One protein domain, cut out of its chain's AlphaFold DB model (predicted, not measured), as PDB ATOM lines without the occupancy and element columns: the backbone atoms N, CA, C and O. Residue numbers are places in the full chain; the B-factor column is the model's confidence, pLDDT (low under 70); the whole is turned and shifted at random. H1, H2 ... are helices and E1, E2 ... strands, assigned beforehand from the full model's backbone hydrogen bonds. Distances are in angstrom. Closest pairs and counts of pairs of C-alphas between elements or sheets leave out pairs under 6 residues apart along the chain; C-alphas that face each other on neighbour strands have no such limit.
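This is residues 47 to 220 of the 231 residues of an uncharacterized protein of Prochlorococcus marinus str. MIT 9401 (UniProt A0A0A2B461). Two strongly twisted sheets stand partly face to face as a sandwich, their strands crossed; the larger has seven strands, E1 to E6 and E9, the smaller four. H2 covers part of the larger sheet along E3, H1 packs on E7 and E8 of the smaller sheet and on H2, and the hairpin E5 and E6 reaches toward one end of the longest axis. The printed part has 174 residues, with the named elements E1 to E9, H1, E10, E11, H2 and H3 in chain order, and its class is mixed. The larger sheet is branched and mixed, the smaller runs E8, E7, E10, E11, antiparallel. The whole is compact, with a radius of gyration of the C-alphas of 16.0 A and spans of 51 by 39 by 35 A.

In the larger sheet E5, residues 117 to 127, has E4, residues 107 to 114, on one side, and E6, residues 133 to 139, and E9, residues 162 to 164, on the other side. Within hydrogen-bond range are N 121 and O 110 at 2.8 A, N 126 and O 134 at 2.9 A, and N 118 and O 163 at 2.8 A. E3, residues 93 to 103, bends by 67 degrees at residue 96 and pairs with E4, N 100 and O 111 at 2.9 A, and with E2, residues 85 to 89, N 87 and O 95 at 2.8 A. E2 to E6 form a meander, each strand the antiparallel neighbour of the one before. E1, residues 61 to 64, is parallel to E2, N 63 and O 86 at 2.8 A. E6 runs on at 92 degrees into E7, residues 141 to 147, of the smaller sheet. E7 is antiparallel to E8, residues 153 to 157, N 146 and O 154 at 2.9 A, and to E10, residues 183 to 189, N 145 and O 186 at 2.8 A. E10 and E11, residues 196 to 200, form a hairpin, N 185 and O 198 at 2.9 A. The two sheets form a sandwich, two sheets face to face, with strands at 81 degrees; the closest C-alphas of E5 and E7, Glu 122 and Val 141, are 6.8 A apart. H2, residues 202 to 211, is on the larger sheet at a height over the sheet of 9.2 A, over E3, with closest C-alphas Leu 96 and Ile 211 at 6.0 A. H1, residues 167 to 174, touches H2 at a steep tilt of 45 degrees, with closest C-alphas Ala 174 and Lys 209 at 4.3 A. H3, residues 217 to 220, is apart from H2. In H1 and H2 every O i to N i+4 pair is within hydrogen-bond range; H3 is too short for one.

E1 begins at C-alpha 61 (13.250, 125.949, 152.889), and H3 ends at C-alpha 220 (-2.327, 123.199, 142.063). E5 is 31.4 A long, E3 29.7 A and E4 22.9 A; H2 is 14.3 A.

The C-alphas farthest apart, of Leu 130 and Thr 218, are 52.2 A apart. The printed part has no cut, and the link E1 to E2, 20 residues, is long. The mean pLDDT of the printed part is 84.4; among the residues under 70 are 190 to 195.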
ATOM      1  N   LYS A  47      -0.126 129.758 126.888       61.75
ATOM      2  CA  LYS A  47       0.037 130.768 127.941       61.75
ATOM      3  C   LYS A  47       0.169 130.059 129.278       61.75
ATOM      4  O   LYS A  47      -0.679 129.253 129.653       61.75
ATOM      5  N   ILE A  48       1.231 130.393 130.002       64.69
ATOM      6  CA  ILE A  48       1.463 129.922 131.364       64.69
ATOM      7  C   ILE A  48       1.317 131.121 132.292       64.69
ATOM      8  O   ILE A  48       1.943 132.161 132.087       64.69
ATOM      9  N   LYS A  49       0.485 130.976 133.319       69.75
ATOM     10  CA  LYS A  49       0.384 131.945 134.408       69.75
ATOM     11  C   LYS A  49       1.347 131.532 135.516       69.75
ATOM     12  O   LYS A  49       1.373 130.363 135.883       69.75
ATOM     13  N   GLN A  50       2.106 132.486 136.059       74.62
ATOM     14  CA  GLN A  50       2.923 132.224 137.242       74.62
ATOM     15  C   GLN A  50       2.042 131.752 138.400       74.62
ATOM     16  O   GLN A  50       1.071 132.422 138.770       74.62
ATOM     17  N   THR A  51       2.410 130.617 138.980       72.50
ATOM     18  CA  THR A  51       1.754 130.067 140.161       72.50
ATOM     19  C   THR A  51       2.275 130.776 141.406       72.50
ATOM     20  O   THR A  51       3.467 131.063 141.531       72.50
ATOM     21  N   LYS A  52       1.372 131.072 142.341       73.81
ATOM     22  CA  LYS A  52       1.726 131.492 143.698       73.81
ATOM     23  C   LYS A  52       1.336 130.374 144.647       73.81
ATOM     24  O   LYS A  52       0.251 129.814 144.506       73.81
ATOM     25  N   LEU A  53       2.203 130.064 145.603       76.12
ATOM     26  CA  LEU A  53       1.880 129.093 146.637       76.12
ATOM     27  C   LEU A  53       0.858 129.680 147.610       76.12
ATOM     28  O   LEU A  53       1.137 130.632 148.340       76.12
ATOM     29  N   ASP A  54      -0.320 129.068 147.644       69.81
ATOM     30  CA  ASP A  54      -1.352 129.382 148.622       69.81
ATOM     31  C   ASP A  54      -1.033 128.692 149.954       69.81
ATOM     32  O   ASP A  54      -1.209 127.485 150.118       69.81
ATOM     33  N   GLY A  55      -0.591 129.469 150.940       69.06
ATOM     34  CA  GLY A  55      -0.409 128.990 152.308       69.06
ATOM     35  C   GLY A  55       0.902 129.433 152.940       69.06
ATOM     36  O   GLY A  55       1.799 129.964 152.292       69.06
ATOM     37  N   LYS A  56       1.004 129.223 154.253       74.19
ATOM     38  CA  LYS A  56       2.260 129.387 154.986       74.19
ATOM     39  C   LYS A  56       2.846 128.007 155.233       74.19
ATOM     40  O   LYS A  56       2.193 127.174 155.856       74.19
ATOM     41  N   PHE A  57       4.082 127.812 154.798       82.56
ATOM     42  CA  PHE A  57       4.849 126.591 155.019       82.56
ATOM     43  C   PHE A  57       6.009 126.890 155.975       82.56
ATOM     44  O   PHE A  57       7.157 127.008 155.545       82.56
ATOM     45  N   PRO A  58       5.724 127.111 157.276       73.56
ATOM     46  CA  PRO A  58       6.782 127.343 158.246       73.56
ATOM     47  C   PRO A  58       7.689 126.108 158.286       73.56
ATOM     48  O   PRO A  58       7.195 124.983 158.336       73.56
ATOM     49  N   ASN A  59       9.003 126.328 158.284       85.88
ATOM     50  CA  ASN A  59      10.047 125.291 158.290       85.88
ATOM     51  C   ASN A  59      10.282 124.551 156.961       85.88
ATOM     52  O   ASN A  59      11.015 123.568 156.956       85.88
ATOM     53  N   ILE A  60       9.708 125.012 155.844       90.19
ATOM     54  CA  ILE A  60      10.090 124.537 154.508       90.19
ATOM     55  C   ILE A  60      11.045 125.556 153.888       90.19
ATOM     56  O   ILE A  60      10.732 126.746 153.822       90.19
ATOM     57  N   GLN A  61      12.223 125.090 153.472       92.12
ATOM     58  CA  GLN A  61      13.250 125.949 152.889       92.12
ATOM     59  C   GLN A  61      12.870 126.383 151.471       92.12
ATOM     60  O   GLN A  61      12.142 125.685 150.765       92.12
ATOM     61  N   ARG A  62      13.373 127.551 151.064       90.69
ATOM     62  CA  ARG A  62      13.251 128.056 149.695       90.69
ATOM     63  C   ARG A  62      14.488 127.665 148.901       90.69
ATOM     64  O   ARG A  62      15.600 127.816 149.396       90.69
ATOM     65  N   PHE A  63      14.280 127.189 147.682       89.75
ATOM     66  CA  PHE A  63      15.338 126.824 146.753       89.75
ATOM     67  C   PHE A  63      15.051 127.452 145.389       89.75
ATOM     68  O   PHE A  63      13.973 127.271 144.818       89.75
ATOM     69  N   ILE A  64      16.014 128.215 144.881       86.44
ATOM     70  CA  ILE A  64      15.909 128.889 143.588       86.44
ATOM     71  C   ILE A  64      16.500 127.960 142.534       86.44
ATOM     72  O   ILE A  64      17.645 127.540 142.660       86.44
ATOM     73  N   ILE A  65      15.725 127.660 141.491       80.25
ATOM     74  CA  ILE A  65      16.246 126.975 140.304       80.25
ATOM     75  C   ILE A  65      16.679 128.049 139.307       80.25
ATOM     76  O   ILE A  65      15.842 128.664 138.641       80.25
ATOM     77  N   ASP A  66      17.984 128.274 139.223       75.19
ATOM     78  CA  ASP A  66      18.640 129.216 138.313       75.19
ATOM     79  C   ASP A  66      19.254 128.536 137.075       75.19
ATOM     80  O   ASP A  66      19.480 129.196 136.060       75.19
ATOM     81  N   GLU A  67      19.441 127.216 137.115       75.94
ATOM     82  CA  GLU A  67      19.901 126.399 135.991       75.94
ATOM     83  C   GLU A  67      19.080 125.104 135.827       75.94
ATOM     84  O   GLU A  67      18.038 124.898 136.450       75.94
ATOM     85  N   ASP A  68      19.501 124.214 134.927       77.81
ATOM     86  CA  ASP A  68      18.825 122.933 134.744       77.81
ATOM     87  C   ASP A  68      18.994 122.038 135.985       77.81
ATOM     88  O   ASP A  68      20.045 121.439 136.205       77.81
ATOM     89  N   TRP A  69      17.927 121.890 136.775       76.56
ATOM     90  CA  TRP A  69      17.882 121.066 137.993       76.56
ATOM     91  C   TRP A  69      18.336 119.607 137.789       76.56
ATOM     92  O   TRP A  69      18.748 118.929 138.740       76.56
ATOM     93  N   ARG A  70      18.273 119.098 136.547       76.25
ATOM     94  CA  ARG A  70      18.753 117.753 136.195       76.25
ATOM     95  C   ARG A  70      20.264 117.640 136.336       76.25
ATOM     96  O   ARG A  70      20.740 116.535 136.601       76.25
ATOM     97  N   THR A  71      20.982 118.750 136.156       71.81
ATOM     98  CA  THR A  71      22.446 118.883 136.182       71.81
ATOM     99  C   THR A  71      22.960 119.803 137.290       71.81
ATOM    100  O   THR A  71      24.152 119.793 137.577       71.81
ATOM    101  N   GLN A  72      22.096 120.573 137.944       76.44
ATOM    102  CA  GLN A  72      22.500 121.446 139.040       76.44
ATOM    103  C   GLN A  72      23.030 120.638 140.218       76.44
ATOM    104  O   GLN A  72      22.338 119.760 140.730       76.44
ATOM    105  N   GLY A  73      24.259 120.906 140.654       68.81
ATOM    106  CA  GLY A  73      24.833 120.245 141.829       68.81
ATOM    107  C   GLY A  73      24.791 118.714 141.755       68.81
ATOM    108  O   GLY A  73      24.424 118.072 142.735       68.81
ATOM    109  N   LEU A  74      25.079 118.110 140.593       69.50
ATOM    110  CA  LEU A  74      25.109 116.643 140.438       69.50
ATOM    111  C   LEU A  74      25.964 115.940 141.473       69.50
ATOM    112  O   LEU A  74      25.546 114.926 142.029       69.50
ATOM    113  N   ASP A  75      27.132 116.526 141.689       69.25
ATOM    114  CA  ASP A  75      28.183 116.020 142.555       69.25
ATOM    115  C   ASP A  75      28.254 116.820 143.866       69.25
ATOM    116  O   ASP A  75      29.233 116.715 144.597       69.25
ATOM    117  N   SER A  76      27.246 117.657 144.144       73.94
ATOM    118  CA  SER A  76      27.191 118.468 145.358       73.94
ATOM    119  C   SER A  76      26.364 117.776 146.433       73.94
ATOM    120  O   SER A  76      25.186 117.484 146.222       73.94
ATOM    121  N   ASP A  77      26.964 117.603 147.609       75.44
ATOM    122  CA  ASP A  77      26.264 117.175 148.825       75.44
ATOM    123  C   ASP A  77      25.312 118.262 149.364       75.44
ATOM    124  O   ASP A  77      24.485 117.993 150.231       75.44
ATOM    125  N   GLU A  78      25.413 119.491 148.847       82.75
ATOM    126  CA  GLU A  78      24.574 120.627 149.241       82.75
ATOM    127  C   GLU A  78      23.256 120.687 148.458       82.75
ATOM    128  O   GLU A  78      22.360 121.448 148.825       82.75
ATOM    129  N   PHE A  79      23.114 119.917 147.369       85.94
ATOM    130  CA  PHE A  79      21.865 119.918 146.611       85.94
ATOM    131  C   PHE A  79      20.750 119.252 147.444       85.94
ATOM    132  O   PHE A  79      20.920 118.108 147.877       85.94
ATOM    133  N   PRO A  80      19.594 119.911 147.643       90.50
ATOM    134  CA  PRO A  80      18.594 119.491 148.625       90.50
ATOM    135  C   PRO A  80      17.745 118.311 148.122       90.50
ATOM    136  O   PRO A  80      16.646 118.461 147.583       90.50
ATOM    137  N   LEU A  81      18.287 117.099 148.250       92.12
ATOM    138  CA  LEU A  81      17.612 115.858 147.875       92.12
ATOM    139  C   LEU A  81      16.718 115.342 149.005       92.12
ATOM    140  O   LEU A  81      17.078 115.377 150.177       92.12
ATOM    141  N   SER A  82      15.594 114.733 148.626       94.12
ATOM    142  CA  SER A  82      14.684 114.005 149.518       94.12
ATOM    143  C   SER A  82      14.032 114.834 150.634       94.12
ATOM    144  O   SER A  82      13.504 114.264 151.588       94.12
ATOM    145  N   GLU A  83      14.018 116.160 150.512       94.69
ATOM    146  CA  GLU A  83      13.338 117.066 151.438       94.69
ATOM    147  C   GLU A  83      12.297 117.944 150.722       94.69
ATOM    148  O   GLU A  83      12.449 118.247 149.536       94.69
ATOM    149  N   PRO A  84      11.196 118.327 151.398       95.31
ATOM    150  CA  PRO A  84      10.227 119.245 150.819       95.31
ATOM    151  C   PRO A  84      10.824 120.654 150.731       95.31
ATOM    152  O   PRO A  84      11.395 121.158 151.698       95.31
ATOM    153  N   LEU A  85      10.629 121.310 149.591       94.88
ATOM    154  CA  LEU A  85      11.165 122.633 149.285       94.88
ATOM    155  C   LEU A  85      10.104 123.511 148.636       94.88
ATOM    156  O   LEU A  85       9.313 123.046 147.813       94.88
ATOM    157  N   ILE A  86      10.141 124.802 148.951       92.88
ATOM    158  CA  ILE A  86       9.505 125.830 148.133       92.88
ATOM    159  C   ILE A  86      10.465 126.149 146.993       92.88
ATOM    160  O   ILE A  86      11.513 126.754 147.198       92.88
ATOM    161  N   ILE A  87      10.101 125.727 145.796       89.81
ATOM    162  CA  ILE A  87      10.864 125.953 144.581       89.81
ATOM    163  C   ILE A  87      10.422 127.258 143.943       89.81
ATOM    164  O   ILE A  87       9.248 127.415 143.604       89.81
ATOM    165  N   GLU A  88      11.373 128.159 143.736       87.75
ATOM    166  CA  GLU A  88      11.170 129.406 143.010       87.75
ATOM    167  C   GLU A  88      11.700 129.266 141.584       87.75
ATOM    168  O   GLU A  88      12.876 128.975 141.357       87.75
ATOM    169  N   ASN A  89      10.820 129.482 140.608       80.12
ATOM    170  CA  ASN A  89      11.167 129.536 139.199       80.12
ATOM    171  C   ASN A  89      10.759 130.906 138.632       80.12
ATOM    172  O   ASN A  89       9.573 131.249 138.671       80.12
ATOM    173  N   PRO A  90      11.682 131.683 138.042       75.62
ATOM    174  CA  PRO A  90      11.376 133.037 137.573       75.62
ATOM    175  C   PRO A  90      10.331 133.076 136.445       75.62
ATOM    176  O   PRO A  90       9.693 134.104 136.226       75.62
ATOM    177  N   ILE A  91      10.118 131.964 135.737       74.19
ATOM    178  CA  ILE A  91       9.156 131.851 134.635       74.19
ATOM    179  C   ILE A  91       7.816 131.301 135.138       74.19
ATOM    180  O   ILE A  91       6.765 131.840 134.802       74.19
ATOM    181  N   LYS A  92       7.840 130.235 135.947       75.38
ATOM    182  CA  LYS A  92       6.636 129.501 136.378       75.38
ATOM    183  C   LYS A  92       6.060 129.948 137.723       75.38
ATOM    184  O   LYS A  92       4.924 129.596 138.026       75.38
ATOM    185  N   GLY A  93       6.796 130.731 138.505       82.94
ATOM    186  CA  GLY A  93       6.420 131.118 139.863       82.94
ATOM    187  C   GLY A  93       6.888 130.103 140.905       82.94
ATOM    188  O   GLY A  93       7.958 129.510 140.766       82.94
ATOM    189  N   GLU A  94       6.098 129.920 141.958       87.56
ATOM    190  CA  GLU A  94       6.462 129.090 143.107       87.56
ATOM    191  C   GLU A  94       5.698 127.761 143.126       87.56
ATOM    192  O   GLU A  94       4.511 127.705 142.798       87.56
ATOM    193  N   THR A  95       6.356 126.688 143.567       89.50
ATOM    194  CA  THR A  95       5.711 125.389 143.806       89.50
ATOM    195  C   THR A  95       6.354 124.649 144.970       89.50
ATOM    196  O   THR A  95       7.525 124.852 145.273       89.50
ATOM    197  N   LEU A  96       5.587 123.804 145.653       92.81
ATOM    198  CA  LEU A  96       6.105 122.927 146.697       92.81
ATOM    199  C   LEU A  96       6.501 121.607 146.033       92.81
ATOM    200  O   LEU A  96       5.689 121.013 145.320       92.81
ATOM    201  N   ALA A  97       7.739 121.168 146.229       94.94
ATOM    202  CA  ALA A  97       8.261 119.995 145.543       94.94
ATOM    203  C   ALA A  97       9.356 119.275 146.335       94.94
ATOM    204  O   ALA A  97       9.800 119.749 147.376       94.94
ATOM    205  N   VAL A  98       9.786 118.125 145.819       96.31
ATOM    206  CA  VAL A  98      10.975 117.394 146.273       96.31
ATOM    207  C   VAL A  98      11.769 116.905 145.069       96.31
ATOM    208  O   VAL A  98      11.193 116.502 144.054       96.31
ATOM    209  N   PHE A  99      13.093 116.916 145.202       94.75
ATOM    210  CA  PHE A  99      14.006 116.277 144.264       94.75
ATOM    211  C   PHE A  99      14.465 114.920 144.776       94.75
ATOM    212  O   PHE A  99      14.720 114.745 145.964       94.75
ATOM    213  N   ASP A 100      14.660 113.978 143.866       93.56
ATOM    214  CA  ASP A 100      15.244 112.677 144.170       93.56
ATOM    215  C   ASP A 100      16.170 112.241 143.030       93.56
ATOM    216  O   ASP A 100      15.929 112.535 141.852       93.56
ATOM    217  N   ARG A 101      17.279 111.588 143.383       89.88
ATOM    218  CA  ARG A 101      18.269 111.088 142.429       89.88
ATOM    219  C   ARG A 101      18.660 109.671 142.793       89.88
ATOM    220  O   ARG A 101      19.209 109.431 143.863       89.88
ATOM    221  N   ASN A 102      18.474 108.767 141.843       85.94
ATOM    222  CA  ASN A 102      18.869 107.377 141.969       85.94
ATOM    223  C   ASN A 102      19.925 107.019 140.941       85.94
ATOM    224  O   ASN A 102      19.854 107.390 139.767       85.94
ATOM    225  N   TYR A 103      20.911 106.261 141.400       78.94
ATOM    226  CA  TYR A 103      22.060 105.871 140.607       78.94
ATOM    227  C   TYR A 103      22.180 104.354 140.597       78.94
ATOM    228  O   TYR A 103      22.340 103.723 141.638       78.94
ATOM    229  N   ASN A 104      22.198 103.775 139.402       74.25
ATOM    230  CA  ASN A 104      22.575 102.387 139.175       74.25
ATOM    231  C   ASN A 104      23.834 102.334 138.286       74.25
ATOM    232  O   ASN A 104      24.311 103.350 137.778       74.25
ATOM    233  N   LYS A 105      24.416 101.150 138.096       75.31
ATOM    234  CA  LYS A 105      25.615 100.929 137.274       75.31
ATOM    235  C   LYS A 105      25.423 101.330 135.810       75.31
ATOM    236  O   LYS A 105      26.392 101.716 135.170       75.31
ATOM    237  N   THR A 106      24.201 101.222 135.294       76.06
ATOM    238  CA  THR A 106      23.889 101.393 133.864       76.06
ATOM    239  C   THR A 106      23.012 102.601 133.566       76.06
ATOM    240  O   THR A 106      22.905 103.013 132.413       76.06
ATOM    241  N   PHE A 107      22.378 103.181 134.582       80.94
ATOM    242  CA  PHE A 107      21.498 104.323 134.408       80.94
ATOM    243  C   PHE A 107      21.433 105.179 135.664       80.94
ATOM    244  O   PHE A 107      21.814 104.764 136.761       80.94
ATOM    245  N   ARG A 108      20.907 106.379 135.482       86.44
ATOM    246  CA  ARG A 108      20.571 107.321 136.532       86.44
ATOM    247  C   ARG A 108      19.195 107.886 136.264       86.44
ATOM    248  O   ARG A 108      18.868 108.197 135.123       86.44
ATOM    249  N   VAL A 109      18.437 108.057 137.333       89.19
ATOM    250  CA  VAL A 109      17.144 108.725 137.310       89.19
ATOM    251  C   VAL A 109      17.252 109.963 138.184       89.19
ATOM    252  O   VAL A 109      17.593 109.868 139.360       89.19
ATOM    253  N   ALA A 110      17.002 111.129 137.603       90.81
ATOM    254  CA  ALA A 110      16.773 112.362 138.342       90.81
ATOM    255  C   ALA A 110      15.285 112.682 138.261       90.81
ATOM    256  O   ALA A 110      14.702 112.661 137.177       90.81
ATOM    257  N   SER A 111      14.669 112.964 139.398       93.94
ATOM    258  CA  SER A 111      13.232 113.174 139.485       93.94
ATOM    259  C   SER A 111      12.891 114.387 140.338       93.94
ATOM    260  O   SER A 111      13.594 114.729 141.288       93.94
ATOM    261  N   PHE A 112      11.817 115.052 139.945       93.88
ATOM    262  CA  PHE A 112      11.218 116.201 140.597       93.88
ATOM    263  C   PHE A 112       9.732 115.903 140.747       93.88
ATOM    264  O   PHE A 112       9.061 115.600 139.760       93.88
ATOM    265  N   PHE A 113       9.218 116.002 141.966       95.88
ATOM    266  CA  PHE A 113       7.809 115.782 142.276       95.88
ATOM    267  C   PHE A 113       7.229 117.075 142.829       95.88
ATOM    268  O   PHE A 113       7.375 117.363 144.016       95.88
ATOM    269  N   GLY A 114       6.628 117.876 141.951       92.94
ATOM    270  CA  GLY A 114       5.936 119.105 142.317       92.94
ATOM    271  C   GLY A 114       4.432 118.901 142.440       92.94
ATOM    272  O   GLY A 114       3.882 117.872 142.039       92.94
ATOM    273  N   ARG A 115       3.742 119.912 142.973       91.56
ATOM    274  CA  ARG A 115       2.276 119.873 143.095       91.56
ATOM    275  C   ARG A 115       1.562 119.838 141.745       91.56
ATOM    276  O   ARG A 115       0.524 119.208 141.651       91.56
ATOM    277  N   SER A 116       2.114 120.462 140.709       87.25
ATOM    278  CA  SER A 116       1.444 120.590 139.410       87.25
ATOM    279  C   SER A 116       1.953 119.612 138.347       87.25
ATOM    280  O   SER A 116       1.215 119.216 137.450       87.25
ATOM    281  N   GLU A 117       3.229 119.238 138.430       89.19
ATOM    282  CA  GLU A 117       3.900 118.347 137.484       89.19
ATOM    283  C   GLU A 117       4.951 117.495 138.200       89.19
ATOM    284  O   GLU A 117       5.591 117.927 139.164       89.19
ATOM    285  N   ILE A 118       5.167 116.301 137.665       92.94
ATOM    286  CA  ILE A 118       6.309 115.442 137.955       92.94
ATOM    287  C   ILE A 118       7.232 115.513 136.743       92.94
ATOM    288  O   ILE A 118       6.773 115.499 135.601       92.94
ATOM    289  N   ARG A 119       8.539 115.588 136.980       91.88
ATOM    290  CA  ARG A 119       9.550 115.528 135.924       91.88
ATOM    291  C   ARG A 119      10.528 114.411 136.231       91.88
ATOM    292  O   ARG A 119      11.055 114.351 137.336       91.88
ATOM    293  N   ILE A 120      10.800 113.554 135.260       91.62
ATOM    294  CA  ILE A 120      11.734 112.441 135.379       91.62
ATOM    295  C   ILE A 120      12.676 112.484 134.186       91.62
ATOM    296  O   ILE A 120      12.250 112.449 133.038       91.62
ATOM    297  N   SER A 121      13.972 112.543 134.463       88.81
ATOM    298  CA  SER A 121      15.021 112.392 133.466       88.81
ATOM    299  C   SER A 121      15.749 111.087 133.719       88.81
ATOM    300  O   SER A 121      16.289 110.863 134.804       88.81
ATOM    301  N   GLU A 122      15.773 110.239 132.700       87.56
ATOM    302  CA  GLU A 122      16.572 109.031 132.699       87.56
ATOM    303  C   GLU A 122      17.805 109.214 131.814       87.56
ATOM    304  O   GLU A 122      17.708 109.556 130.637       87.56
ATOM    305  N   GLN A 123      18.973 108.931 132.378       85.06
ATOM    306  CA  GLN A 123      20.249 108.970 131.679       85.06
ATOM    307  C   GLN A 123      20.891 107.589 131.683       85.06
ATOM    308  O   GLN A 123      20.969 106.931 132.720       85.06
ATOM    309  N   SER A 124      21.400 107.163 130.531       83.12
ATOM    310  CA  SER A 124      22.259 105.984 130.439       83.12
ATOM    311  C   SER A 124      23.668 106.355 130.894       83.12
ATOM    312  O   SER A 124      24.206 107.388 130.493       83.12
ATOM    313  N   ILE A 125      24.260 105.518 131.746       81.69
ATOM    314  CA  ILE A 125      25.598 105.734 132.296       81.69
ATOM    315  C   ILE A 125      26.499 104.578 131.893       81.69
ATOM    316  O   ILE A 125      26.141 103.408 132.034       81.69
ATOM    317  N   PHE A 126      27.706 104.916 131.458       80.19
ATOM    318  CA  PHE A 126      28.814 103.981 131.363       80.19
ATOM    319  C   PHE A 126      29.774 104.200 132.530       80.19
ATOM    320  O   PHE A 126      30.213 105.320 132.791       80.19
ATOM    321  N   GLN A 127      30.114 103.121 133.235       78.50
ATOM    322  CA  GLN A 127      31.158 103.129 134.252       78.50
ATOM    323  C   GLN A 127      32.409 102.449 133.690       78.50
ATOM    324  O   GLN A 127      32.420 101.245 133.432       78.50
ATOM    325  N   GLY A 128      33.469 103.231 133.494       73.75
ATOM    326  CA  GLY A 128      34.759 102.727 133.041       73.75
ATOM    327  C   GLY A 128      35.433 101.838 134.089       73.75
ATOM    328  O   GLY A 128      35.179 101.947 135.288       73.75
ATOM    329  N   ARG A 129      36.364 100.982 133.643       71.25
ATOM    330  CA  ARG A 129      37.106 100.040 134.512       71.25
ATOM    331  C   ARG A 129      37.901 100.707 135.646       71.25
ATOM    332  O   ARG A 129      38.218 100.036 136.618       71.25
ATOM    333  N   LEU A 130      38.211 102.001 135.524       78.06
ATOM    334  CA  LEU A 130      38.943 102.800 136.517       78.06
ATOM    335  C   LEU A 130      38.023 103.689 137.381       78.06
ATOM    336  O   LEU A 130      38.493 104.620 138.022       78.06
ATOM    337  N   GLY A 131      36.710 103.433 137.388       67.69
ATOM    338  CA  GLY A 131      35.754 104.091 138.287       67.69
ATOM    339  C   GLY A 131      35.099 105.368 137.749       67.69
ATOM    340  O   GLY A 131      34.089 105.790 138.307       67.69
ATOM    341  N   GLY A 132      35.594 105.941 136.646       74.00
ATOM    342  CA  GLY A 132      34.974 107.103 135.998       74.00
ATOM    343  C   GLY A 132      33.585 106.785 135.434       74.00
ATOM    344  O   GLY A 132      33.396 105.742 134.804       74.00
ATOM    345  N   ARG A 133      32.617 107.679 135.659       73.38
ATOM    346  CA  ARG A 133      31.249 107.573 135.131       73.38
ATOM    347  C   ARG A 133      31.045 108.629 134.053       73.38
ATOM    348  O   ARG A 133      31.388 109.786 134.263       73.38
ATOM    349  N   SER A 134      30.475 108.233 132.924       74.69
ATOM    350  CA  SER A 134      30.073 109.154 131.864       74.69
ATOM    351  C   SER A 134      28.633 108.893 131.447       74.69
ATOM    352  O   SER A 134      28.195 107.746 131.341       74.69
ATOM    353  N   THR A 135      27.890 109.970 131.207       78.25
ATOM    354  CA  THR A 135      26.570 109.890 130.584       78.25
ATOM    355  C   THR A 135      26.747 109.567 129.106       78.25
ATOM    356  O   THR A 135      27.473 110.263 128.399       78.25
ATOM    357  N   THR A 136      26.100 108.503 128.640       77.94
ATOM    358  CA  THR A 136      26.188 108.028 127.250       77.94
ATOM    359  C   THR A 136      24.921 108.275 126.443       77.94
ATOM    360  O   THR A 136      24.936 108.126 125.226       77.94
ATOM    361  N   GLY A 137      23.832 108.675 127.101       78.44
ATOM    362  CA  GLY A 137      22.580 109.038 126.448       78.44
ATOM    363  C   GLY A 137      21.522 109.498 127.444       78.44
ATOM    364  O   GLY A 137      21.670 109.309 128.653       78.44
ATOM    365  N   SER A 138      20.451 110.082 126.916       80.69
ATOM    366  CA  SER A 138      19.220 110.399 127.641       80.69
ATOM    367  C   SER A 138      18.089 109.586 127.026       80.69
ATOM    368  O   SER A 138      18.052 109.446 125.804       80.69
ATOM    369  N   ASN A 139      17.197 109.056 127.857       79.06
ATOM    370  CA  ASN A 139      16.013 108.344 127.395       79.06
ATOM    371  C   ASN A 139      14.771 109.203 127.642       79.06
ATOM    372  O   ASN A 139      14.636 109.819 128.703       79.06
ATOM    373  N   ASP A 140      13.855 109.186 126.681       81.81
ATOM    374  CA  ASP A 140      12.579 109.884 126.795       81.81
ATOM    375  C   ASP A 140      11.629 109.020 127.624       81.81
ATOM    376  O   ASP A 140      11.163 107.973 127.165       81.81
ATOM    377  N   VAL A 141      11.377 109.427 128.869       84.94
ATOM    378  CA  VAL A 141      10.457 108.717 129.763       84.94
ATOM    379  C   VAL A 141       9.021 109.031 129.339       84.94
ATOM    380  O   VAL A 141       8.607 110.187 129.327       84.94
ATOM    381  N   THR A 142       8.251 108.007 128.990       84.25
ATOM    382  CA  THR A 142       6.901 108.142 128.419       84.25
ATOM    383  C   THR A 142       5.797 107.750 129.390       84.25
ATOM    384  O   THR A 142       4.658 108.181 129.228       84.25
ATOM    385  N   SER A 143       6.101 106.935 130.402       86.25
ATOM    386  CA  SER A 143       5.106 106.505 131.390       86.25
ATOM    387  C   SER A 143       5.720 106.378 132.780       86.25
ATOM    388  O   SER A 143       6.868 105.954 132.926       86.25
ATOM    389  N   LEU A 144       4.927 106.706 133.794       89.75
ATOM    390  CA  LEU A 144       5.229 106.572 135.214       89.75
ATOM    391  C   LEU A 144       4.113 105.756 135.864       89.75
ATOM    392  O   LEU A 144       2.954 106.145 135.780       89.75
ATOM    393  N   ALA A 145       4.440 104.654 136.531       90.69
ATOM    394  CA  ALA A 145       3.488 103.914 137.348       90.69
ATOM    395  C   ALA A 145       3.783 104.105 138.839       90.69
ATOM    396  O   ALA A 145       4.920 103.941 139.298       90.69
ATOM    397  N   LEU A 146       2.726 104.438 139.574       93.75
ATOM    398  CA  LEU A 146       2.718 104.713 141.003       93.75
ATOM    399  C   LEU A 146       1.927 103.624 141.716       93.75
ATOM    400  O   LEU A 146       0.786 103.354 141.348       93.75
ATOM    401  N   LEU A 147       2.529 103.007 142.727       91.56
ATOM    402  CA  LEU A 147       1.861 102.010 143.555       91.56
ATOM    403  C   LEU A 147       0.858 102.690 144.498       91.56
ATOM    404  O   LEU A 147       1.183 103.687 145.142       91.56
ATOM    405  N   THR A 148      -0.336 102.123 144.623       91.31
ATOM    406  CA  THR A 148      -1.373 102.570 145.563       91.31
ATOM    407  C   THR A 148      -1.492 101.624 146.760       91.31
ATOM    408  O   THR A 148      -1.021 100.486 146.737       91.31
ATOM    409  N   ASN A 149      -2.130 102.084 147.841       87.25
ATOM    410  CA  ASN A 149      -2.271 101.305 149.082       87.25
ATOM    411  C   ASN A 149      -3.106 100.026 148.947       87.25
ATOM    412  O   ASN A 149      -2.973  99.128 149.775       87.25
ATOM    413  N   ASP A 150      -3.960  99.933 147.930       87.50
ATOM    414  CA  ASP A 150      -4.707  98.715 147.606       87.50
ATOM    415  C   ASP A 150      -3.882  97.700 146.790       87.50
ATOM    416  O   ASP A 150      -4.383  96.631 146.450       87.50
ATOM    417  N   GLY A 151      -2.614  98.013 146.498       84.75
ATOM    418  CA  GLY A 151      -1.701  97.164 145.736       84.75
ATOM    419  C   GLY A 151      -1.828  97.299 144.218       84.75
ATOM    420  O   GLY A 151      -1.091  96.623 143.500       84.75
ATOM    421  N   SER A 152      -2.730  98.153 143.723       88.56
ATOM    422  CA  SER A 152      -2.841  98.464 142.296       88.56
ATOM    423  C   SER A 152      -1.826  99.533 141.857       88.56
ATOM    424  O   SER A 152      -1.026 100.032 142.652       88.56
ATOM    425  N   TYR A 153      -1.805  99.850 140.559       87.56
ATOM    426  CA  TYR A 153      -0.924 100.876 140.004       87.56
ATOM    427  C   TYR A 153      -1.728 101.942 139.267       87.56
ATOM    428  O   TYR A 153      -2.552 101.631 138.408       87.56
ATOM    429  N   VAL A 154      -1.412 103.207 139.535       89.75
ATOM    430  CA  VAL A 154      -1.824 104.338 138.698       89.75
ATOM    431  C   VAL A 154      -0.749 104.551 137.644       89.75
ATOM    432  O   VAL A 154       0.377 104.917 137.980       89.75
ATOM    433  N   VAL A 155      -1.089 104.329 136.374       87.50
ATOM    434  CA  VAL A 155      -0.199 104.601 135.239       87.50
ATOM    435  C   VAL A 155      -0.497 105.990 134.686       87.50
ATOM    436  O   VAL A 155      -1.627 106.305 134.324       87.50
ATOM    437  N   VAL A 156       0.536 106.819 134.621       84.50
ATOM    438  CA  VAL A 156       0.493 108.191 134.125       84.50
ATOM    439  C   VAL A 156       1.336 108.264 132.865       84.50
ATOM    440  O   VAL A 156       2.536 107.986 132.900       84.50
ATOM    441  N   ASN A 157       0.722 108.640 131.748       82.44
ATOM    442  CA  ASN A 157       1.455 108.874 130.510       82.44
ATOM    443  C   ASN A 157       1.947 110.321 130.452       82.44
ATOM    444  O   ASN A 157       1.192 111.252 130.740       82.44
ATOM    445  N   GLY A 158       3.219 110.467 130.098       75.19
ATOM    446  CA  GLY A 158       3.958 111.719 130.037       75.19
ATOM    447  C   GLY A 158       4.476 112.024 128.632       75.19
ATOM    448  O   GLY A 158       4.501 111.155 127.760       75.19
ATOM    449  N   CYS A 159       4.950 113.252 128.443       75.00
ATOM    450  CA  CYS A 159       5.732 113.669 127.278       75.00
ATOM    451  C   CYS A 159       7.127 114.069 127.748       75.00
ATOM    452  O   CYS A 159       7.255 114.944 128.604       75.00
ATOM    453  N   ASP A 160       8.161 113.435 127.193       78.12
ATOM    454  CA  ASP A 160       9.573 113.738 127.464       78.12
ATOM    455  C   ASP A 160       9.903 113.807 128.969       78.12
ATOM    456  O   ASP A 160      10.614 114.690 129.454       78.12
ATOM    457  N   GLY A 161       9.332 112.872 129.733       84.69
ATOM    458  CA  GLY A 161       9.505 112.768 131.175       84.69
ATOM    459  C   GLY A 161       8.730 113.786 132.004       84.69
ATOM    460  O   GLY A 161       8.983 113.878 133.200       84.69
ATOM    461  N   VAL A 162       7.798 114.540 131.421       86.69
ATOM    462  CA  VAL A 162       6.893 115.443 132.143       86.69
ATOM    463  C   VAL A 162       5.517 114.794 132.285       86.69
ATOM    464  O   VAL A 162       4.931 114.354 131.298       86.69
ATOM    465  N   PHE A 163       4.996 114.763 133.511       86.69
ATOM    466  CA  PHE A 163       3.706 114.168 133.855       86.69
ATOM    467  C   PHE A 163       2.863 115.183 134.626       86.69
ATOM    468  O   PHE A 163       3.312 115.707 135.646       86.69
ATOM    469  N   ASP A 164       1.645 115.449 134.165       86.38
ATOM    470  CA  ASP A 164       0.722 116.337 134.877       86.38
ATOM    471  C   ASP A 164       0.192 115.644 136.148       86.38
ATOM    472  O   ASP A 164      -0.117 114.448 136.153       86.38
ATOM    473  N   VAL A 165       0.081 116.401 137.242       88.19
ATOM    474  CA  VAL A 165      -0.481 115.903 138.503       88.19
ATOM    475  C   VAL A 165      -1.959 116.261 138.562       88.19
ATOM    476  O   VAL A 165      -2.330 117.432 138.572       88.19
ATOM    477  N   ASN A 166      -2.803 115.236 138.635       89.12
ATOM    478  CA  ASN A 166      -4.223 115.370 138.941       89.12
ATOM    479  C   ASN A 166      -4.526 114.804 140.338       89.12
ATOM    480  O   ASN A 166      -3.641 114.288 141.024       89.12
ATOM    481  N   LYS A 167      -5.800 114.838 140.739       91.19
ATOM    482  CA  LYS A 167      -6.238 114.352 142.054       91.19
ATOM    483  C   LYS A 167      -5.852 112.895 142.325       91.19
ATOM    484  O   LYS A 167      -5.435 112.574 143.433       91.19
ATOM    485  N   THR A 168      -5.969 112.017 141.329       91.38
ATOM    486  CA  THR A 168      -5.619 110.594 141.465       91.38
ATOM    487  C   THR A 168      -4.124 110.416 141.717       91.38
ATOM    488  O   THR A 168      -3.741 109.692 142.632       91.38
ATOM    489  N   VAL A 169      -3.281 111.121 140.958       93.81
ATOM    490  CA  VAL A 169      -1.818 111.101 141.119       93.81
ATOM    491  C   VAL A 169      -1.405 111.690 142.468       93.81
ATOM    492  O   VAL A 169      -0.610 111.085 143.186       93.81
ATOM    493  N   ALA A 170      -1.975 112.837 142.846       94.88
ATOM    494  CA  ALA A 170      -1.695 113.486 144.123       94.88
ATOM    495  C   ALA A 170      -2.058 112.584 145.312       94.88
ATOM    496  O   ALA A 170      -1.255 112.441 146.233       94.88
ATOM    497  N   ASN A 171      -3.218 111.923 145.268       94.75
ATOM    498  CA  ASN A 171      -3.626 110.965 146.296       94.75
ATOM    499  C   ASN A 171      -2.680 109.760 146.356       94.75
ATOM    500  O   ASN A 171      -2.265 109.370 147.444       94.75
ATOM    501  N   ALA A 172      -2.294 109.200 145.202       94.88
ATOM    502  CA  ALA A 172      -1.354 108.080 145.154       94.88
ATOM    503  C   ALA A 172      -0.009 108.433 145.814       94.88
ATOM    504  O   ALA A 172       0.530 107.634 146.572       94.88
ATOM    505  N   LEU A 173       0.510 109.645 145.587       96.75
ATOM    506  CA  LEU A 173       1.761 110.114 146.197       96.75
ATOM    507  C   LEU A 173       1.610 110.488 147.679       96.75
ATOM    508  O   LEU A 173       2.505 110.199 148.474       96.75
ATOM    509  N   ALA A 174       0.494 111.111 148.073       95.88
ATOM    510  CA  ALA A 174       0.219 111.466 149.468       95.88
ATOM    511  C   ALA A 174       0.168 110.227 150.375       95.88
ATOM    512  O   ALA A 174       0.662 110.247 151.506       95.88
ATOM    513  N   ASP A 175      -0.383 109.140 149.844       94.12
ATOM    514  CA  ASP A 175      -0.619 107.896 150.561       94.12
ATOM    515  C   ASP A 175       0.358 106.781 150.159       94.12
ATOM    516  O   ASP A 175       0.105 105.618 150.463       94.12
ATOM    517  N   TYR A 176       1.486 107.122 149.521       95.44
ATOM    518  CA  TYR A 176       2.374 106.140 148.897       95.44
ATOM    519  C   TYR A 176       2.860 105.054 149.880       95.44
ATOM    520  O   TYR A 176       3.406 105.385 150.948       95.44
ATOM    521  N   PRO A 177       2.710 103.761 149.537       93.88
ATOM    522  CA  PRO A 177       3.116 102.665 150.405       93.88
ATOM    523  C   PRO A 177       4.636 102.462 150.422       93.88
ATOM    524  O   PRO A 177       5.340 102.642 149.428       93.88
ATOM    525  N   ILE A 178       5.140 102.008 151.572       91.88
ATOM    526  CA  ILE A 178       6.515 101.527 151.739       91.88
ATOM    527  C   ILE A 178       6.452 100.012 151.936       91.88
ATOM    528  O   ILE A 178       5.894  99.535 152.923       91.88
ATOM    529  N   ILE A 179       7.053  99.257 151.019       86.62
ATOM    530  CA  ILE A 179       7.115  97.793 151.055       86.62
ATOM    531  C   ILE A 179       8.499  97.381 151.550       86.62
ATOM    532  O   ILE A 179       9.511  97.714 150.937       86.62
ATOM    533  N   ASN A 180       8.559  96.632 152.654       86.88
ATOM    534  CA  ASN A 180       9.815  96.112 153.218       86.88
ATOM    535  C   ASN A 180      10.890  97.200 153.428       86.88
ATOM    536  O   ASN A 180      12.076  96.983 153.186       86.88
ATOM    537  N   GLY A 181      10.466  98.393 153.855       87.50
ATOM    538  CA  GLY A 181      11.355  99.533 154.095       87.50
ATOM    539  C   GLY A 181      11.800 100.288 152.838       87.50
ATOM    540  O   GLY A 181      12.587 101.225 152.963       87.50
ATOM    541  N   LYS A 182      11.294  99.919 151.656       90.06
ATOM    542  CA  LYS A 182      11.613 100.544 150.369       90.06
ATOM    543  C   LYS A 182      10.365 101.069 149.669       90.06
ATOM    544  O   LYS A 182       9.259 100.582 149.894       90.06
ATOM    545  N   ALA A 183      10.552 102.046 148.797       93.00
ATOM    546  CA  ALA A 183       9.530 102.520 147.878       93.00
ATOM    547  C   ALA A 183      10.073 102.435 146.457       93.00
ATOM    548  O   ALA A 183      11.277 102.561 146.250       93.00
ATOM    549  N   PHE A 184       9.196 102.210 145.488       91.94
ATOM    550  CA  PHE A 184       9.586 102.066 144.092       91.94
ATOM    551  C   PHE A 184       8.566 102.744 143.209       91.94
ATOM    552  O   PHE A 184       7.379 102.589 143.461       91.94
ATOM    553  N   ILE A 185       9.022 103.411 142.160       92.88
ATOM    554  CA  ILE A 185       8.197 103.781 141.009       92.88
ATOM    555  C   ILE A 185       8.610 102.916 139.822       92.88
ATOM    556  O   ILE A 185       9.745 102.430 139.771       92.88
ATOM    557  N   MET A 186       7.720 102.742 138.850       90.25
ATOM    558  CA  MET A 186       8.104 102.149 137.570       90.25
ATOM    559  C   MET A 186       8.088 103.217 136.491       90.25
ATOM    560  O   MET A 186       7.137 103.986 136.398       90.25
ATOM    561  N   ILE A 187       9.133 103.254 135.675       88.69
ATOM    562  CA  ILE A 187       9.237 104.168 134.540       88.69
ATOM    563  C   ILE A 187       9.355 103.369 133.246       88.69
ATOM    564  O   ILE A 187      10.025 102.336 133.196       88.69
ATOM    565  N   SER A 188       8.687 103.841 132.202       85.25
ATOM    566  CA  SER A 188       8.832 103.331 130.840       85.25
ATOM    567  C   SER A 188       9.465 104.411 129.983       85.25
ATOM    568  O   SER A 188       9.033 105.562 130.052       85.25
ATOM    569  N   SER A 189      10.452 104.039 129.173       81.44
ATOM    570  CA  SER A 189      11.158 104.965 128.289       81.44
ATOM    571  C   SER A 189      11.169 104.454 126.853       81.44
ATOM    572  O   SER A 189      11.340 103.248 126.618       81.44
ATOM    573  N   TYR A 190      11.042 105.371 125.893       68.06
ATOM    574  CA  TYR A 190      11.097 105.054 124.468       68.06
ATOM    575  C   TYR A 190      12.457 104.436 124.105       68.06
ATOM    576  O   TYR A 190      13.510 104.936 124.497       68.06
ATOM    577  N   GLY A 191      12.442 103.315 123.379       55.56
ATOM    578  CA  GLY A 191      13.658 102.579 123.008       55.56
ATOM    579  C   GLY A 191      14.224 101.646 124.089       55.56
ATOM    580  O   GLY A 191      15.222 100.973 123.835       55.56
ATOM    581  N   SER A 192      13.595 101.544 125.266       55.53
ATOM    582  CA  SER A 192      13.925 100.510 126.255       55.53
ATOM    583  C   SER A 192      12.997  99.298 126.110       55.53
ATOM    584  O   SER A 192      11.796  99.442 125.905       55.53
ATOM    585  N   THR A 193      13.538  98.083 126.207       47.75
ATOM    586  CA  THR A 193      12.770  96.833 126.061       47.75
ATOM    587  C   THR A 193      11.981  96.441 127.319       47.75
ATOM    588  O   THR A 193      11.537  95.300 127.414       47.75
ATOM    589  N   GLY A 194      11.818  97.329 128.308       54.84
ATOM    590  CA  GLY A 194      11.084  96.989 129.525       54.84
ATOM    591  C   GLY A 194      10.920  98.125 130.531       54.84
ATOM    592  O   GLY A 194      11.698  99.077 130.557       54.84
ATOM    593  N   LEU A 195       9.902  97.972 131.383       69.75
ATOM    594  CA  LEU A 195       9.656  98.803 132.560       69.75
ATOM    595  C   LEU A 195      10.879  98.781 133.482       69.75
ATOM    596  O   LEU A 195      11.411  97.715 133.802       69.75
ATOM    597  N   ARG A 196      11.314  99.952 133.941       81.69
ATOM    598  CA  ARG A 196      12.415 100.090 134.893       81.69
ATOM    599  C   ARG A 196      11.871 100.410 136.269       81.69
ATOM    600  O   ARG A 196      11.175 101.403 136.460       81.69
ATOM    601  N   ILE A 197      12.219  99.566 137.231       86.94
ATOM    602  CA  ILE A 197      11.925  99.798 138.641       86.94
ATOM    603  C   ILE A 197      12.988 100.755 139.181       86.94
ATOM    604  O   ILE A 197      14.182 100.448 139.149       86.94
ATOM    605  N   ASN A 198      12.550 101.905 139.681       89.50
ATOM    606  CA  ASN A 198      13.398 102.891 140.328       89.50
ATOM    607  C   ASN A 198      13.036 102.964 141.814       89.50
ATOM    608  O   ASN A 198      11.911 103.320 142.158       89.50
ATOM    609  N   GLU A 199      13.975 102.598 142.689       91.81
ATOM    610  CA  GLU A 199      13.816 102.779 144.138       91.81
ATOM    611  C   GLU A 199      13.704 104.272 144.446       91.81
ATOM    612  O   GLU A 199      14.383 105.060 143.815       91.81
ATOM    613  N   ILE A 200      12.847 104.681 145.372       93.88
ATOM    614  CA  ILE A 200      12.705 106.070 145.813       93.88
ATOM    615  C   ILE A 200      13.119 106.157 147.276       93.88
ATOM    616  O   ILE A 200      12.768 105.289 148.084       93.88
ATOM    617  N   GLY A 201      13.851 107.217 147.624       91.69
ATOM    618  CA  GLY A 201      14.276 107.456 148.995       91.69
ATOM    619  C   GLY A 201      13.083 107.515 149.952       91.69
ATOM    620  O   GLY A 201      12.086 108.191 149.703       91.69
ATOM    621  N   LYS A 202      13.185 106.846 151.106       93.62
ATOM    622  CA  LYS A 202      12.139 106.902 152.147       93.62
ATOM    623  C   LYS A 202      11.829 108.337 152.598       93.62
ATOM    624  O   LYS A 202      10.701 108.625 152.980       93.62
ATOM    625  N   GLU A 203      12.826 109.223 152.569       94.75
ATOM    626  CA  GLU A 203      12.661 110.633 152.929       94.75
ATOM    627  C   GLU A 203      11.915 111.395 151.819       94.75
ATOM    628  O   GLU A 203      10.994 112.144 152.130       94.75
ATOM    629  N   THR A 204      12.154 111.076 150.540       96.56
ATOM    630  CA  THR A 204      11.343 111.552 149.404       96.56
ATOM    631  C   THR A 204       9.876 111.157 149.560       96.56
ATOM    632  O   THR A 204       8.991 111.995 149.399       96.56
ATOM    633  N   VAL A 205       9.593 109.914 149.970       96.25
ATOM    634  CA  VAL A 205       8.214 109.478 150.253       96.25
ATOM    635  C   VAL A 205       7.593 110.283 151.395       96.25
ATOM    636  O   VAL A 205       6.430 110.669 151.312       96.25
ATOM    637  N   LYS A 206       8.342 110.585 152.464       95.81
ATOM    638  CA  LYS A 206       7.842 111.470 153.533       95.81
ATOM    639  C   LYS A 206       7.580 112.884 153.018       95.81
ATOM    640  O   LYS A 206       6.577 113.481 153.408       95.81
ATOM    641  N   ALA A 207       8.442 113.398 152.142       96.88
ATOM    642  CA  ALA A 207       8.255 114.695 151.509       96.88
ATOM    643  C   ALA A 207       6.974 114.718 150.664       96.88
ATOM    644  O   ALA A 207       6.206 115.669 150.784       96.88
ATOM    645  N   TRP A 208       6.659 113.658 149.907       97.25
ATOM    646  CA  TRP A 208       5.390 113.555 149.169       97.25
ATOM    647  C   TRP A 208       4.171 113.722 150.075       97.25
ATOM    648  O   TRP A 208       3.267 114.491 149.749       97.25
ATOM    649  N   LYS A 209       4.169 113.099 151.260       94.81
ATOM    650  CA  LYS A 209       3.061 113.255 152.221       94.81
ATOM    651  C   LYS A 209       2.849 114.702 152.647       94.81
ATOM    652  O   LYS A 209       1.727 115.083 152.952       94.81
ATOM    653  N   ILE A 210       3.910 115.508 152.691       94.25
ATOM    654  CA  ILE A 210       3.840 116.943 152.997       94.25
ATOM    655  C   ILE A 210       3.379 117.719 151.760       94.25
ATOM    656  O   ILE A 210       2.465 118.537 151.856       94.25
ATOM    657  N   ILE A 211       3.981 117.429 150.605       94.44
ATOM    658  CA  ILE A 211       3.736 118.118 149.335       94.44
ATOM    659  C   ILE A 211       2.286 117.964 148.879       94.44
ATOM    660  O   ILE A 211       1.720 118.937 148.392       94.44
ATOM    661  N   TYR A 212       1.672 116.794 149.068       94.38
ATOM    662  CA  TYR A 212       0.347 116.475 148.522       94.38
ATOM    663  C   TYR A 212      -0.792 116.447 149.563       94.38
ATOM    664  O   TYR A 212      -1.946 116.271 149.181       94.38
ATOM    665  N   LYS A 213      -0.523 116.691 150.860       88.31
ATOM    666  CA  LYS A 213      -1.507 116.596 151.973       88.31
ATOM    667  C   LYS A 213      -2.834 117.335 151.745       88.31
ATOM    668  O   LYS A 213      -3.867 116.962 152.290       88.31
ATOM    669  N   ASN A 214      -2.779 118.446 151.027       87.50
ATOM    670  CA  ASN A 214      -3.888 119.362 150.777       87.50
ATOM    671  C   ASN A 214      -3.916 119.781 149.305       87.50
ATOM    672  O   ASN A 214      -4.143 120.953 149.006       87.50
ATOM    673  N   TRP A 215      -3.562 118.863 148.410       91.81
ATOM    674  CA  TRP A 215      -3.605 119.121 146.980       91.81
ATOM    675  C   TRP A 215      -5.033 119.456 146.532       91.81
ATOM    676  O   TRP A 215      -5.982 118.753 146.885       91.81
ATOM    677  N   ASP A 216      -5.180 120.538 145.775       87.81
ATOM    678  CA  ASP A 216      -6.443 121.069 145.282       87.81
ATOM    679  C   ASP A 216      -6.348 121.373 143.787       87.81
ATOM    680  O   ASP A 216      -5.492 122.131 143.331       87.81
ATOM    681  N   GLU A 217      -7.277 120.818 143.015       83.94
ATOM    682  CA  GLU A 217      -7.268 120.917 141.557       83.94
ATOM    683  C   GLU A 217      -7.326 122.362 141.058       83.94
ATOM    684  O   GLU A 217      -6.662 122.698 140.084       83.94
ATOM    685  N   THR A 218      -8.054 123.251 141.734       80.75
ATOM    686  CA  THR A 218      -8.212 124.638 141.272       80.75
ATOM    687  C   THR A 218      -6.960 125.485 141.492       80.75
ATOM    688  O   THR A 218      -6.754 126.474 140.786       80.75
ATOM    689  N   LYS A 219      -6.119 125.096 142.456       80.56
ATOM    690  CA  LYS A 219      -4.927 125.844 142.875       80.56
ATOM    691  C   LYS A 219      -3.634 125.257 142.334       80.56
ATOM    692  O   LYS A 219      -2.715 126.003 142.011       80.56
ATOM    693  N   ASP A 220      -3.570 123.933 142.271       81.69
ATOM    694  CA  ASP A 220      -2.327 123.199 142.063       81.69
ATOM    695  C   ASP A 220      -2.200 122.586 140.674       81.69
ATOM    696  O   ASP A 220      -1.085 122.278 140.257       81.69
TER     697      ASP A 220